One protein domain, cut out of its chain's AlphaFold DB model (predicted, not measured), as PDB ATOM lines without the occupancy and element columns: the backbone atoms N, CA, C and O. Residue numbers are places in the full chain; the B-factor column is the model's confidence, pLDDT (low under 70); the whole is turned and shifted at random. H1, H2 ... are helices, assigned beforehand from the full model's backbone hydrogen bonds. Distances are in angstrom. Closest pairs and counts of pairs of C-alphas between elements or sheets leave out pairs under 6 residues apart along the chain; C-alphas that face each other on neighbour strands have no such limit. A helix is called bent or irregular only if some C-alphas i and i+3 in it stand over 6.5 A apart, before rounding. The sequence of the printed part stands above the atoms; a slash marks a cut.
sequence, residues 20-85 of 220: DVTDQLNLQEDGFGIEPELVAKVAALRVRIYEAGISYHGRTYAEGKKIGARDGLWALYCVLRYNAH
ATOM      1  N   ASP A  20     160.223 178.329 165.066       93.44
ATOM      2  CA  ASP A  20     159.508 178.009 166.303       93.44
ATOM      3  C   ASP A  20     160.188 178.597 167.545       93.44
ATOM      4  O   ASP A  20     159.512 178.923 168.518       93.44
ATOM      5  N   VAL A  21     161.513 178.767 167.520       93.81
ATOM      6  CA  VAL A  21     162.255 179.430 168.598       93.81
ATOM      7  C   VAL A  21     162.040 180.937 168.539       93.81
ATOM      8  O   VAL A  21     161.726 181.527 169.567       93.81
ATOM      9  N   THR A  22     162.169 181.564 167.363       92.62
ATOM     10  CA  THR A  22     162.003 183.022 167.226       92.62
ATOM     11  C   THR A  22     160.601 183.491 167.580       92.62
ATOM     12  O   THR A  22     160.465 184.521 168.230       92.62
ATOM     13  N   ASP A  23     159.574 182.709 167.240       92.81
ATOM     14  CA  ASP A  23     158.172 183.047 167.517       92.81
ATOM     15  C   ASP A  23     157.867 183.110 169.033       92.81
ATOM     16  O   ASP A  23     156.881 183.713 169.452       92.81
ATOM     17  N   GLN A  24     158.730 182.529 169.877       92.38
ATOM     18  CA  GLN A  24     158.628 182.585 171.341       92.38
ATOM     19  C   GLN A  24     159.392 183.770 171.963       92.38
ATOM     20  O   GLN A  24     159.267 184.025 173.165       92.38
ATOM     21  N   LEU A  25     160.206 184.493 171.188       92.06
ATOM     22  CA  LEU A  25     161.081 185.553 171.688       92.06
ATOM     23  C   LEU A  25     160.411 186.923 171.540       92.06
ATOM     24  O   LEU A  25     160.454 187.548 170.489       92.06
ATOM     25  N   ASN A  26     159.840 187.436 172.630       90.69
ATOM     26  CA  ASN A  26     159.304 188.801 172.675       90.69
ATOM     27  C   ASN A  26     160.395 189.813 173.070       90.69
ATOM     28  O   ASN A  26     160.469 190.161 174.248       90.69
ATOM     29  N   LEU A  27     161.289 190.191 172.149       92.44
ATOM     30  CA  LEU A  27     162.406 191.129 172.382       92.44
ATOM     31  C   LEU A  27     161.915 192.562 172.666       92.44
ATOM     32  O   LEU A  27     160.885 192.977 172.144       92.44
ATOM     33  N   GLN A  28     162.622 193.285 173.536       90.81
ATOM     34  CA  GLN A  28     162.268 194.632 174.003       90.81
ATOM     35  C   GLN A  28     163.429 195.628 173.928       90.81
ATOM     36  O   GLN A  28     163.175 196.828 173.966       90.81
ATOM     37  N   GLU A  29     164.678 195.159 173.893       92.25
ATOM     38  CA  GLU A  29     165.851 196.025 173.787       92.25
ATOM     39  C   GLU A  29     166.158 196.369 172.329       92.25
ATOM     40  O   GLU A  29     166.064 195.526 171.436       92.25
ATOM     41  N   ASP A  30     166.623 197.599 172.126       88.00
ATOM     42  CA  ASP A  30     167.159 198.080 170.858       88.00
ATOM     43  C   ASP A  30     168.696 198.147 170.903       88.00
ATOM     44  O   ASP A  30     169.339 198.116 171.958       88.00
ATOM     45  N   GLY A  31     169.314 198.290 169.727       87.19
ATOM     46  CA  GLY A  31     170.758 198.493 169.611       87.19
ATOM     47  C   GLY A  31     171.563 197.305 170.141       87.19
ATOM     48  O   GLY A  31     171.280 196.162 169.802       87.19
ATOM     49  N   PHE A  32     172.586 197.572 170.957       87.19
ATOM     50  CA  PHE A  32     173.495 196.540 171.476       87.19
ATOM     51  C   PHE A  32     172.902 195.738 172.654       87.19
ATOM     52  O   PHE A  32     173.412 194.684 173.011       87.19
ATOM     53  N   GLY A  33     171.798 196.205 173.254       89.38
ATOM     54  CA  GLY A  33     171.120 195.489 174.343       89.38
ATOM     55  C   GLY A  33     170.392 194.218 173.892       89.38
ATOM     56  O   GLY A  33     170.125 193.334 174.716       89.38
ATOM     57  N   ILE A  34     170.112 194.100 172.588       92.50
ATOM     58  CA  ILE A  34     169.395 192.963 172.006       92.50
ATOM     59  C   ILE A  34     170.150 191.646 172.198       92.50
ATOM     60  O   ILE A  34     169.533 190.613 172.435       92.50
ATOM     61  N   GLU A  35     171.481 191.676 172.152       91.75
ATOM     62  CA  GLU A  35     172.333 190.489 172.198       91.75
ATOM     63  C   GLU A  35     172.270 189.810 173.586       91.75
ATOM     64  O   GLU A  35     171.885 188.632 173.658       91.75
ATOM     65  N   PRO A  36     172.485 190.525 174.714       92.31
ATOM     66  CA  PRO A  36     172.234 189.983 176.047       92.31
ATOM     67  C   PRO A  36     170.798 189.498 176.279       92.31
ATOM     68  O   PRO A  36     170.598 188.452 176.906       92.31
ATOM     69  N   GLU A  37     169.791 190.243 175.804       93.44
ATOM     70  CA  GLU A  37     168.380 189.876 175.963       93.44
ATOM     71  C   GLU A  37     168.053 188.578 175.215       93.44
ATOM     72  O   GLU A  37     167.399 187.679 175.760       93.44
ATOM     73  N   LEU A  38     168.528 188.473 173.975       93.69
ATOM     74  CA  LEU A  38     168.344 187.325 173.105       93.69
ATOM     75  C   LEU A  38     168.953 186.072 173.733       93.69
ATOM     76  O   LEU A  38     168.260 185.067 173.888       93.69
ATOM     77  N   VAL A  39     170.216 186.142 174.168       92.75
ATOM     78  CA  VAL A  39     170.903 185.019 174.824       92.75
ATOM     79  C   VAL A  39     170.177 184.599 176.101       92.75
ATOM     80  O   VAL A  39     169.956 183.404 176.313       92.75
ATOM     81  N   ALA A  40     169.749 185.554 176.930       91.88
ATOM     82  CA  ALA A  40     169.021 185.265 178.163       91.88
ATOM     83  C   ALA A  40     167.695 184.532 177.903       91.88
ATOM     84  O   ALA A  40     167.386 183.532 178.556       91.88
ATOM     85  N   LYS A  41     166.909 184.991 176.921       91.81
ATOM     86  CA  LYS A  41     165.611 184.383 176.593       91.81
ATOM     87  C   LYS A  41     165.758 183.024 175.926       91.81
ATOM     88  O   LYS A  41     165.037 182.097 176.281       91.81
ATOM     89  N   VAL A  42     166.716 182.872 175.016       92.69
ATOM     90  CA  VAL A  42     167.016 181.583 174.378       92.69
ATOM     91  C   VAL A  42     167.485 180.564 175.423       92.69
ATOM     92  O   VAL A  42     167.012 179.426 175.422       92.69
ATOM     93  N   ALA A  43     168.338 180.972 176.368       91.06
ATOM     94  CA  ALA A  43     168.744 180.124 177.488       91.06
ATOM     95  C   ALA A  43     167.548 179.681 178.344       91.06
ATOM     96  O   ALA A  43     167.453 178.508 178.712       91.06
ATOM     97  N   ALA A  44     166.603 180.586 178.617       88.50
ATOM     98  CA  ALA A  44     165.396 180.280 179.384       88.50
ATOM     99  C   ALA A  44     164.475 179.261 178.685       88.50
ATOM    100  O   ALA A  44     163.826 178.464 179.362       88.50
ATOM    101  N   LEU A  45     164.459 179.220 177.346       90.38
ATOM    102  CA  LEU A  45     163.728 178.203 176.571       90.38
ATOM    103  C   LEU A  45     164.377 176.809 176.620       90.38
ATOM    104  O   LEU A  45     163.791 175.843 176.112       90.38
ATOM    105  N   ARG A  46     165.582 176.698 177.203       89.44
ATOM    106  CA  ARG A  46     166.349 175.451 177.335       89.44
ATOM    107  C   ARG A  46     166.530 174.717 175.998       89.44
ATOM    108  O   ARG A  46     166.521 173.485 175.944       89.44
ATOM    109  N   VAL A  47     166.670 175.477 174.909       90.75
ATOM    110  CA  VAL A  47     166.904 174.956 173.551       90.75
ATOM    111  C   VAL A  47     168.380 174.636 173.322       90.75
ATOM    112  O   VAL A  47     169.254 175.073 174.063       90.75
ATOM    113  N   ARG A  48     168.662 173.862 172.273       89.06
ATOM    114  CA  ARG A  48     170.029 173.484 171.895       89.06
ATOM    115  C   ARG A  48     170.712 174.636 171.158       89.06
ATOM    116  O   ARG A  48     170.107 175.220 170.261       89.06
ATOM    117  N   ILE A  49     171.965 174.917 171.510       91.50
ATOM    118  CA  ILE A  49     172.769 176.006 170.941       91.50
ATOM    119  C   ILE A  49     174.103 175.438 170.459       91.50
ATOM    120  O   ILE A  49     174.687 174.582 171.124       91.50
ATOM    121  N   TYR A  50     174.563 175.917 169.306       90.88
ATOM    122  CA  TYR A  50     175.851 175.568 168.722       90.88
ATOM    123  C   TYR A  50     176.574 176.839 168.305       90.88
ATOM    124  O   TYR A  50     175.958 177.749 167.750       90.88
ATOM    125  N   GLU A  51     177.875 176.864 168.554       92.69
ATOM    126  CA  GLU A  51     178.756 177.928 168.102       92.69
ATOM    127  C   GLU A  51     179.559 177.418 166.905       92.69
ATOM    128  O   GLU A  51     180.135 176.330 166.944       92.69
ATOM    129  N   ALA A  52     179.542 178.185 165.819       92.62
ATOM    130  CA  ALA A  52     180.320 177.915 164.621       92.62
ATOM    131  C   ALA A  52     181.317 179.059 164.439       92.62
ATOM    132  O   ALA A  52     180.931 180.227 164.473       92.62
ATOM    133  N   GLY A  53     182.592 178.720 164.257       91.38
ATOM    134  CA  GLY A  53     183.639 179.715 164.052       91.38
ATOM    135  C   GLY A  53     183.419 180.493 162.756       91.38
ATOM    136  O   GLY A  53     183.178 179.900 161.704       91.38
ATOM    137  N   ILE A  54     183.536 181.817 162.836       89.12
ATOM    138  CA  ILE A  54     183.491 182.724 161.686       89.12
ATOM    139  C   ILE A  54     184.735 183.611 161.676       89.12
ATOM    140  O   ILE A  54     185.308 183.917 162.721       89.12
ATOM    141  N   SER A  55     185.158 184.044 160.491       90.62
ATOM    142  CA  SER A  55     186.189 185.074 160.355       90.62
ATOM    143  C   SER A  55     185.529 186.446 160.289       90.62
ATOM    144  O   SER A  55     184.641 186.667 159.468       90.62
ATOM    145  N   TYR A  56     185.974 187.375 161.134       87.88
ATOM    146  CA  TYR A  56     185.457 188.740 161.177       87.88
ATOM    147  C   TYR A  56     186.596 189.755 161.088       87.88
ATOM    148  O   TYR A  56     187.589 189.656 161.808       87.88
ATOM    149  N   HIS A  57     186.439 190.748 160.211       89.31
ATOM    150  CA  HIS A  57     187.352 191.880 160.094       89.31
ATOM    151  C   HIS A  57     186.661 193.140 160.618       89.31
ATOM    152  O   HIS A  57     185.856 193.769 159.931       89.31
ATOM    153  N   GLY A  58     186.918 193.460 161.886       88.00
ATOM    154  CA  GLY A  58     186.285 194.584 162.562       88.00
ATOM    155  C   GLY A  58     186.896 195.927 162.173       88.00
ATOM    156  O   GLY A  58     188.108 196.052 162.042       88.00
ATOM    157  N   ARG A  59     186.050 196.958 162.088       90.62
ATOM    158  CA  ARG A  59     186.500 198.348 161.924       90.62
ATOM    159  C   ARG A  59     187.326 198.809 163.128       90.62
ATOM    160  O   ARG A  59     187.014 198.482 164.278       90.62
ATOM    161  N   THR A  60     188.331 199.631 162.882       90.94
ATOM    162  CA  THR A  60     189.083 200.404 163.870       90.94
ATOM    163  C   THR A  60     188.285 201.629 164.331       90.94
ATOM    164  O   THR A  60     187.259 201.993 163.751       90.94
ATOM    165  N   TYR A  61     188.742 202.291 165.399       86.62
ATOM    166  CA  TYR A  61     188.143 203.559 165.829       86.62
ATOM    167  C   TYR A  61     188.298 204.662 164.772       86.62
ATOM    168  O   TYR A  61     187.355 205.419 164.558       86.62
ATOM    169  N   ALA A  62     189.433 204.700 164.063       91.19
ATOM    170  CA  ALA A  62     189.685 205.658 162.985       91.19
ATOM    171  C   ALA A  62     188.744 205.460 161.781       91.19
ATOM    172  O   ALA A  62     188.322 206.429 161.162       91.19
ATOM    173  N   GLU A  63     188.335 204.220 161.504       92.00
ATOM    174  CA  GLU A  63     187.351 203.867 160.464       92.00
ATOM    175  C   GLU A  63     185.888 204.117 160.898       92.00
ATOM    176  O   GLU A  63     184.938 203.652 160.260       92.00
ATOM    177  N   GLY A  64     185.678 204.825 162.013       90.00
ATOM    178  CA  GLY A  64     184.351 205.200 162.496       90.00
ATOM    179  C   GLY A  64     183.609 204.059 163.195       90.00
ATOM    180  O   GLY A  64     182.419 203.827 162.935       90.00
ATOM    181  N   LYS A  65     184.293 203.319 164.083       89.56
ATOM    182  CA  LYS A  65     183.634 202.385 165.011       89.56
ATOM    183  C   LYS A  65     182.567 203.138 165.815       89.56
ATOM    184  O   LYS A  65     182.866 204.107 166.501       89.56
ATOM    185  N   LYS A  66     181.317 202.682 165.702       85.75
ATOM    186  CA  LYS A  66     180.146 203.347 166.301       85.75
ATOM    187  C   LYS A  66     179.878 202.931 167.750       85.75
ATOM    188  O   LYS A  66     179.183 203.653 168.449       85.75
ATOM    189  N   ILE A  67     180.407 201.781 168.168       86.62
ATOM    190  CA  ILE A  67     180.241 201.259 169.525       86.62
ATOM    191  C   ILE A  67     181.198 201.961 170.493       86.62
ATOM    192  O   ILE A  67     182.377 202.152 170.178       86.62
ATOM    193  N   GLY A  68     180.691 202.333 171.665       87.75
ATOM    194  CA  GLY A  68     181.443 203.008 172.715       87.75
ATOM    195  C   GLY A  68     181.203 202.427 174.109       87.75
ATOM    196  O   GLY A  68     180.476 201.458 174.308       87.75
ATOM    197  N   ALA A  69     181.808 203.057 175.118       89.12
ATOM    198  CA  ALA A  69     181.701 202.610 176.511       89.12
ATOM    199  C   ALA A  69     180.255 202.625 177.047       89.12
ATOM    200  O   ALA A  69     179.911 201.829 177.918       89.12
ATOM    201  N   ARG A  70     179.399 203.511 176.515       88.75
ATOM    202  CA  ARG A  70     177.974 203.571 176.878       88.75
ATOM    203  C   ARG A  70     177.235 202.296 176.478       88.75
ATOM    204  O   ARG A  70     176.457 201.798 177.281       88.75
ATOM    205  N   ASP A  71     177.531 201.746 175.303       88.88
ATOM    206  CA  ASP A  71     176.954 200.481 174.843       88.88
ATOM    207  C   ASP A  71     177.409 199.316 175.727       88.88
ATOM    208  O   ASP A  71     176.604 198.464 176.079       88.88
ATOM    209  N   GLY A  72     178.672 199.319 176.168       88.62
ATOM    210  CA  GLY A  72     179.183 198.322 177.113       88.62
ATOM    211  C   GLY A  72     178.489 198.376 178.480       88.62
ATOM    212  O   GLY A  72     178.117 197.341 179.034       88.62
ATOM    213  N   LEU A  73     178.256 199.580 179.018       89.44
ATOM    214  CA  LEU A  73     177.479 199.755 180.252       89.44
ATOM    215  C   LEU A  73     176.013 199.337 180.066       89.44
ATOM    216  O   LEU A  73     175.439 198.718 180.963       89.44
ATOM    217  N   TRP A  74     175.421 199.630 178.905       89.44
ATOM    218  CA  TRP A  74     174.061 199.207 178.574       89.44
ATOM    219  C   TRP A  74     173.948 197.687 178.436       89.44
ATOM    220  O   TRP A  74     173.022 197.088 178.977       89.44
ATOM    221  N   ALA A  75     174.923 197.038 177.796       89.69
ATOM    222  CA  ALA A  75     174.992 195.587 177.696       89.69
ATOM    223  C   ALA A  75     175.101 194.941 179.080       89.69
ATOM    224  O   ALA A  75     174.372 193.996 179.370       89.69
ATOM    225  N   LEU A  76     175.933 195.488 179.975       87.69
ATOM    226  CA  LEU A  76     176.016 195.013 181.357       87.69
ATOM    227  C   LEU A  76     174.670 195.152 182.085       87.69
ATOM    228  O   LEU A  76     174.239 194.219 182.763       87.69
ATOM    229  N   TYR A  77     173.987 196.287 181.913       87.38
ATOM    230  CA  TYR A  77     172.633 196.475 182.428       87.38
ATOM    231  C   TYR A  77     171.668 195.419 181.876       87.38
ATOM    232  O   TYR A  77     170.955 194.800 182.660       87.38
ATOM    233  N   CYS A  78     171.689 195.141 180.570       89.69
ATOM    234  CA  CYS A  78     170.840 194.123 179.948       89.69
ATOM    235  C   CYS A  78     171.158 192.719 180.482       89.69
ATOM    236  O   CYS A  78     170.248 191.981 180.861       89.69
ATOM    237  N   VAL A  79     172.439 192.354 180.614       88.50
ATOM    238  CA  VAL A  79     172.850 191.080 181.227       88.50
ATOM    239  C   VAL A  79     172.236 190.944 182.620       88.50
ATOM    240  O   VAL A  79     171.636 189.910 182.918       88.50
ATOM    241  N   LEU A  80     172.325 191.981 183.455       84.25
ATOM    242  CA  LEU A  80     171.732 191.967 184.791       84.25
ATOM    243  C   LEU A  80     170.198 191.916 184.731       84.25
ATOM    244  O   LEU A  80     169.603 191.028 185.337       84.25
ATOM    245  N   ARG A  81     169.555 192.791 183.954       83.06
ATOM    246  CA  ARG A  81     168.093 192.885 183.814       83.06
ATOM    247  C   ARG A  81     167.462 191.563 183.381       83.06
ATOM    248  O   ARG A  81     166.435 191.156 183.923       83.06
ATOM    249  N   TYR A  82     168.061 190.886 182.405       85.81
ATOM    250  CA  TYR A  82     167.487 189.675 181.825       85.81
ATOM    251  C   TYR A  82     167.915 188.391 182.532       85.81
ATOM    252  O   TYR A  82     167.205 187.392 182.421       85.81
ATOM    253  N   ASN A  83     169.008 188.409 183.307       83.69
ATOM    254  CA  ASN A  83     169.527 187.197 183.941       83.69
ATOM    255  C   ASN A  83     169.582 187.198 185.473       83.69
ATOM    256  O   ASN A  83     169.767 186.127 186.055       83.69
ATOM    257  N   ALA A  84     169.420 188.335 186.158       77.44
ATOM    258  CA  ALA A  84     169.582 188.406 187.615       77.44
ATOM    259  C   ALA A  84     168.688 187.405 188.365       77.44
ATOM    260  O   ALA A  84     169.129 186.809 189.346       77.44
ATOM    261  N   HIS A  85     167.474 187.130 187.878       73.25
ATOM    262  CA  HIS A  85     166.575 186.160 188.517       73.25
ATOM    263  C   HIS A  85     167.077 184.708 188.454       73.25
ATOM    264  O   HIS A  85     166.756 183.917 189.340       73.25
TER     265      HIS A  85
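Overview. This is residues 20 to 85 of the 220 residues of a protein of Omnitrophica WOR_2 bacterium RIFCSPHIGHO2_02_FULL_67_20 (UniProt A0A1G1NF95). Two helices, H1 and H2, lie side by side and run the same way, and the long link between them swings out as a wide open loop from the last residue of H1 back to the first of H2. Residues 50 to 66 of that link stick out from the pair, while residues 20 to 30, before H1, run back along its side. The printed part has 66 residues with two named helices, H1 then H2, and no named strand; the class is all helix, though under half of the residues, 31 of 66, are in named elements. The whole is loose, with a radius of gyration of the C-alphas of 14.3 A, and spans 40 by 27 by 18 A.

Along the chain. The printed part begins at Asp 20, C-alpha at (159.508, 178.009, 166.303). H1 is residues 31 to 44, 21.4 A from first to last C-alpha, and begins at C-alpha 31 at (170.758, 198.493, 169.611). It is neither bent nor irregular, but only just: C-alphas 32 and 35 are 6.2 A apart. H2 is residues 69 to 85, 25.4 A long, and ends at C-alpha 85 at (166.575, 186.160, 188.517). H2 is irregular: C-alphas 82 and 85 are 7.6 A apart.

Arrangement. H1 and H2 touch, with 19 pairs of C-alphas within 8 A. Their closest C-alphas, those of Gly 33 and Ala 75, are 5.1 A apart. They run the same way at a shallow tilt of 21 degrees, 9.8 A from centre to centre. Of the O i to N i+4 pairs, 8 of 10 in H1 and 12 of 13 in H2 are within hydrogen-bond range.

Size, cuts and confidence. The two C-alphas farthest apart, those of Asp 20 and Ala 62, are 41.1 A apart. The printed part has no cut. The link from H1 to H2, residues 45 to 68, is long, and its residues 50 to 66 stand free. Without them the body spans 34 by 21 by 18 A. The mean pLDDT of the printed part is 89.5, and no printed residue is under 70.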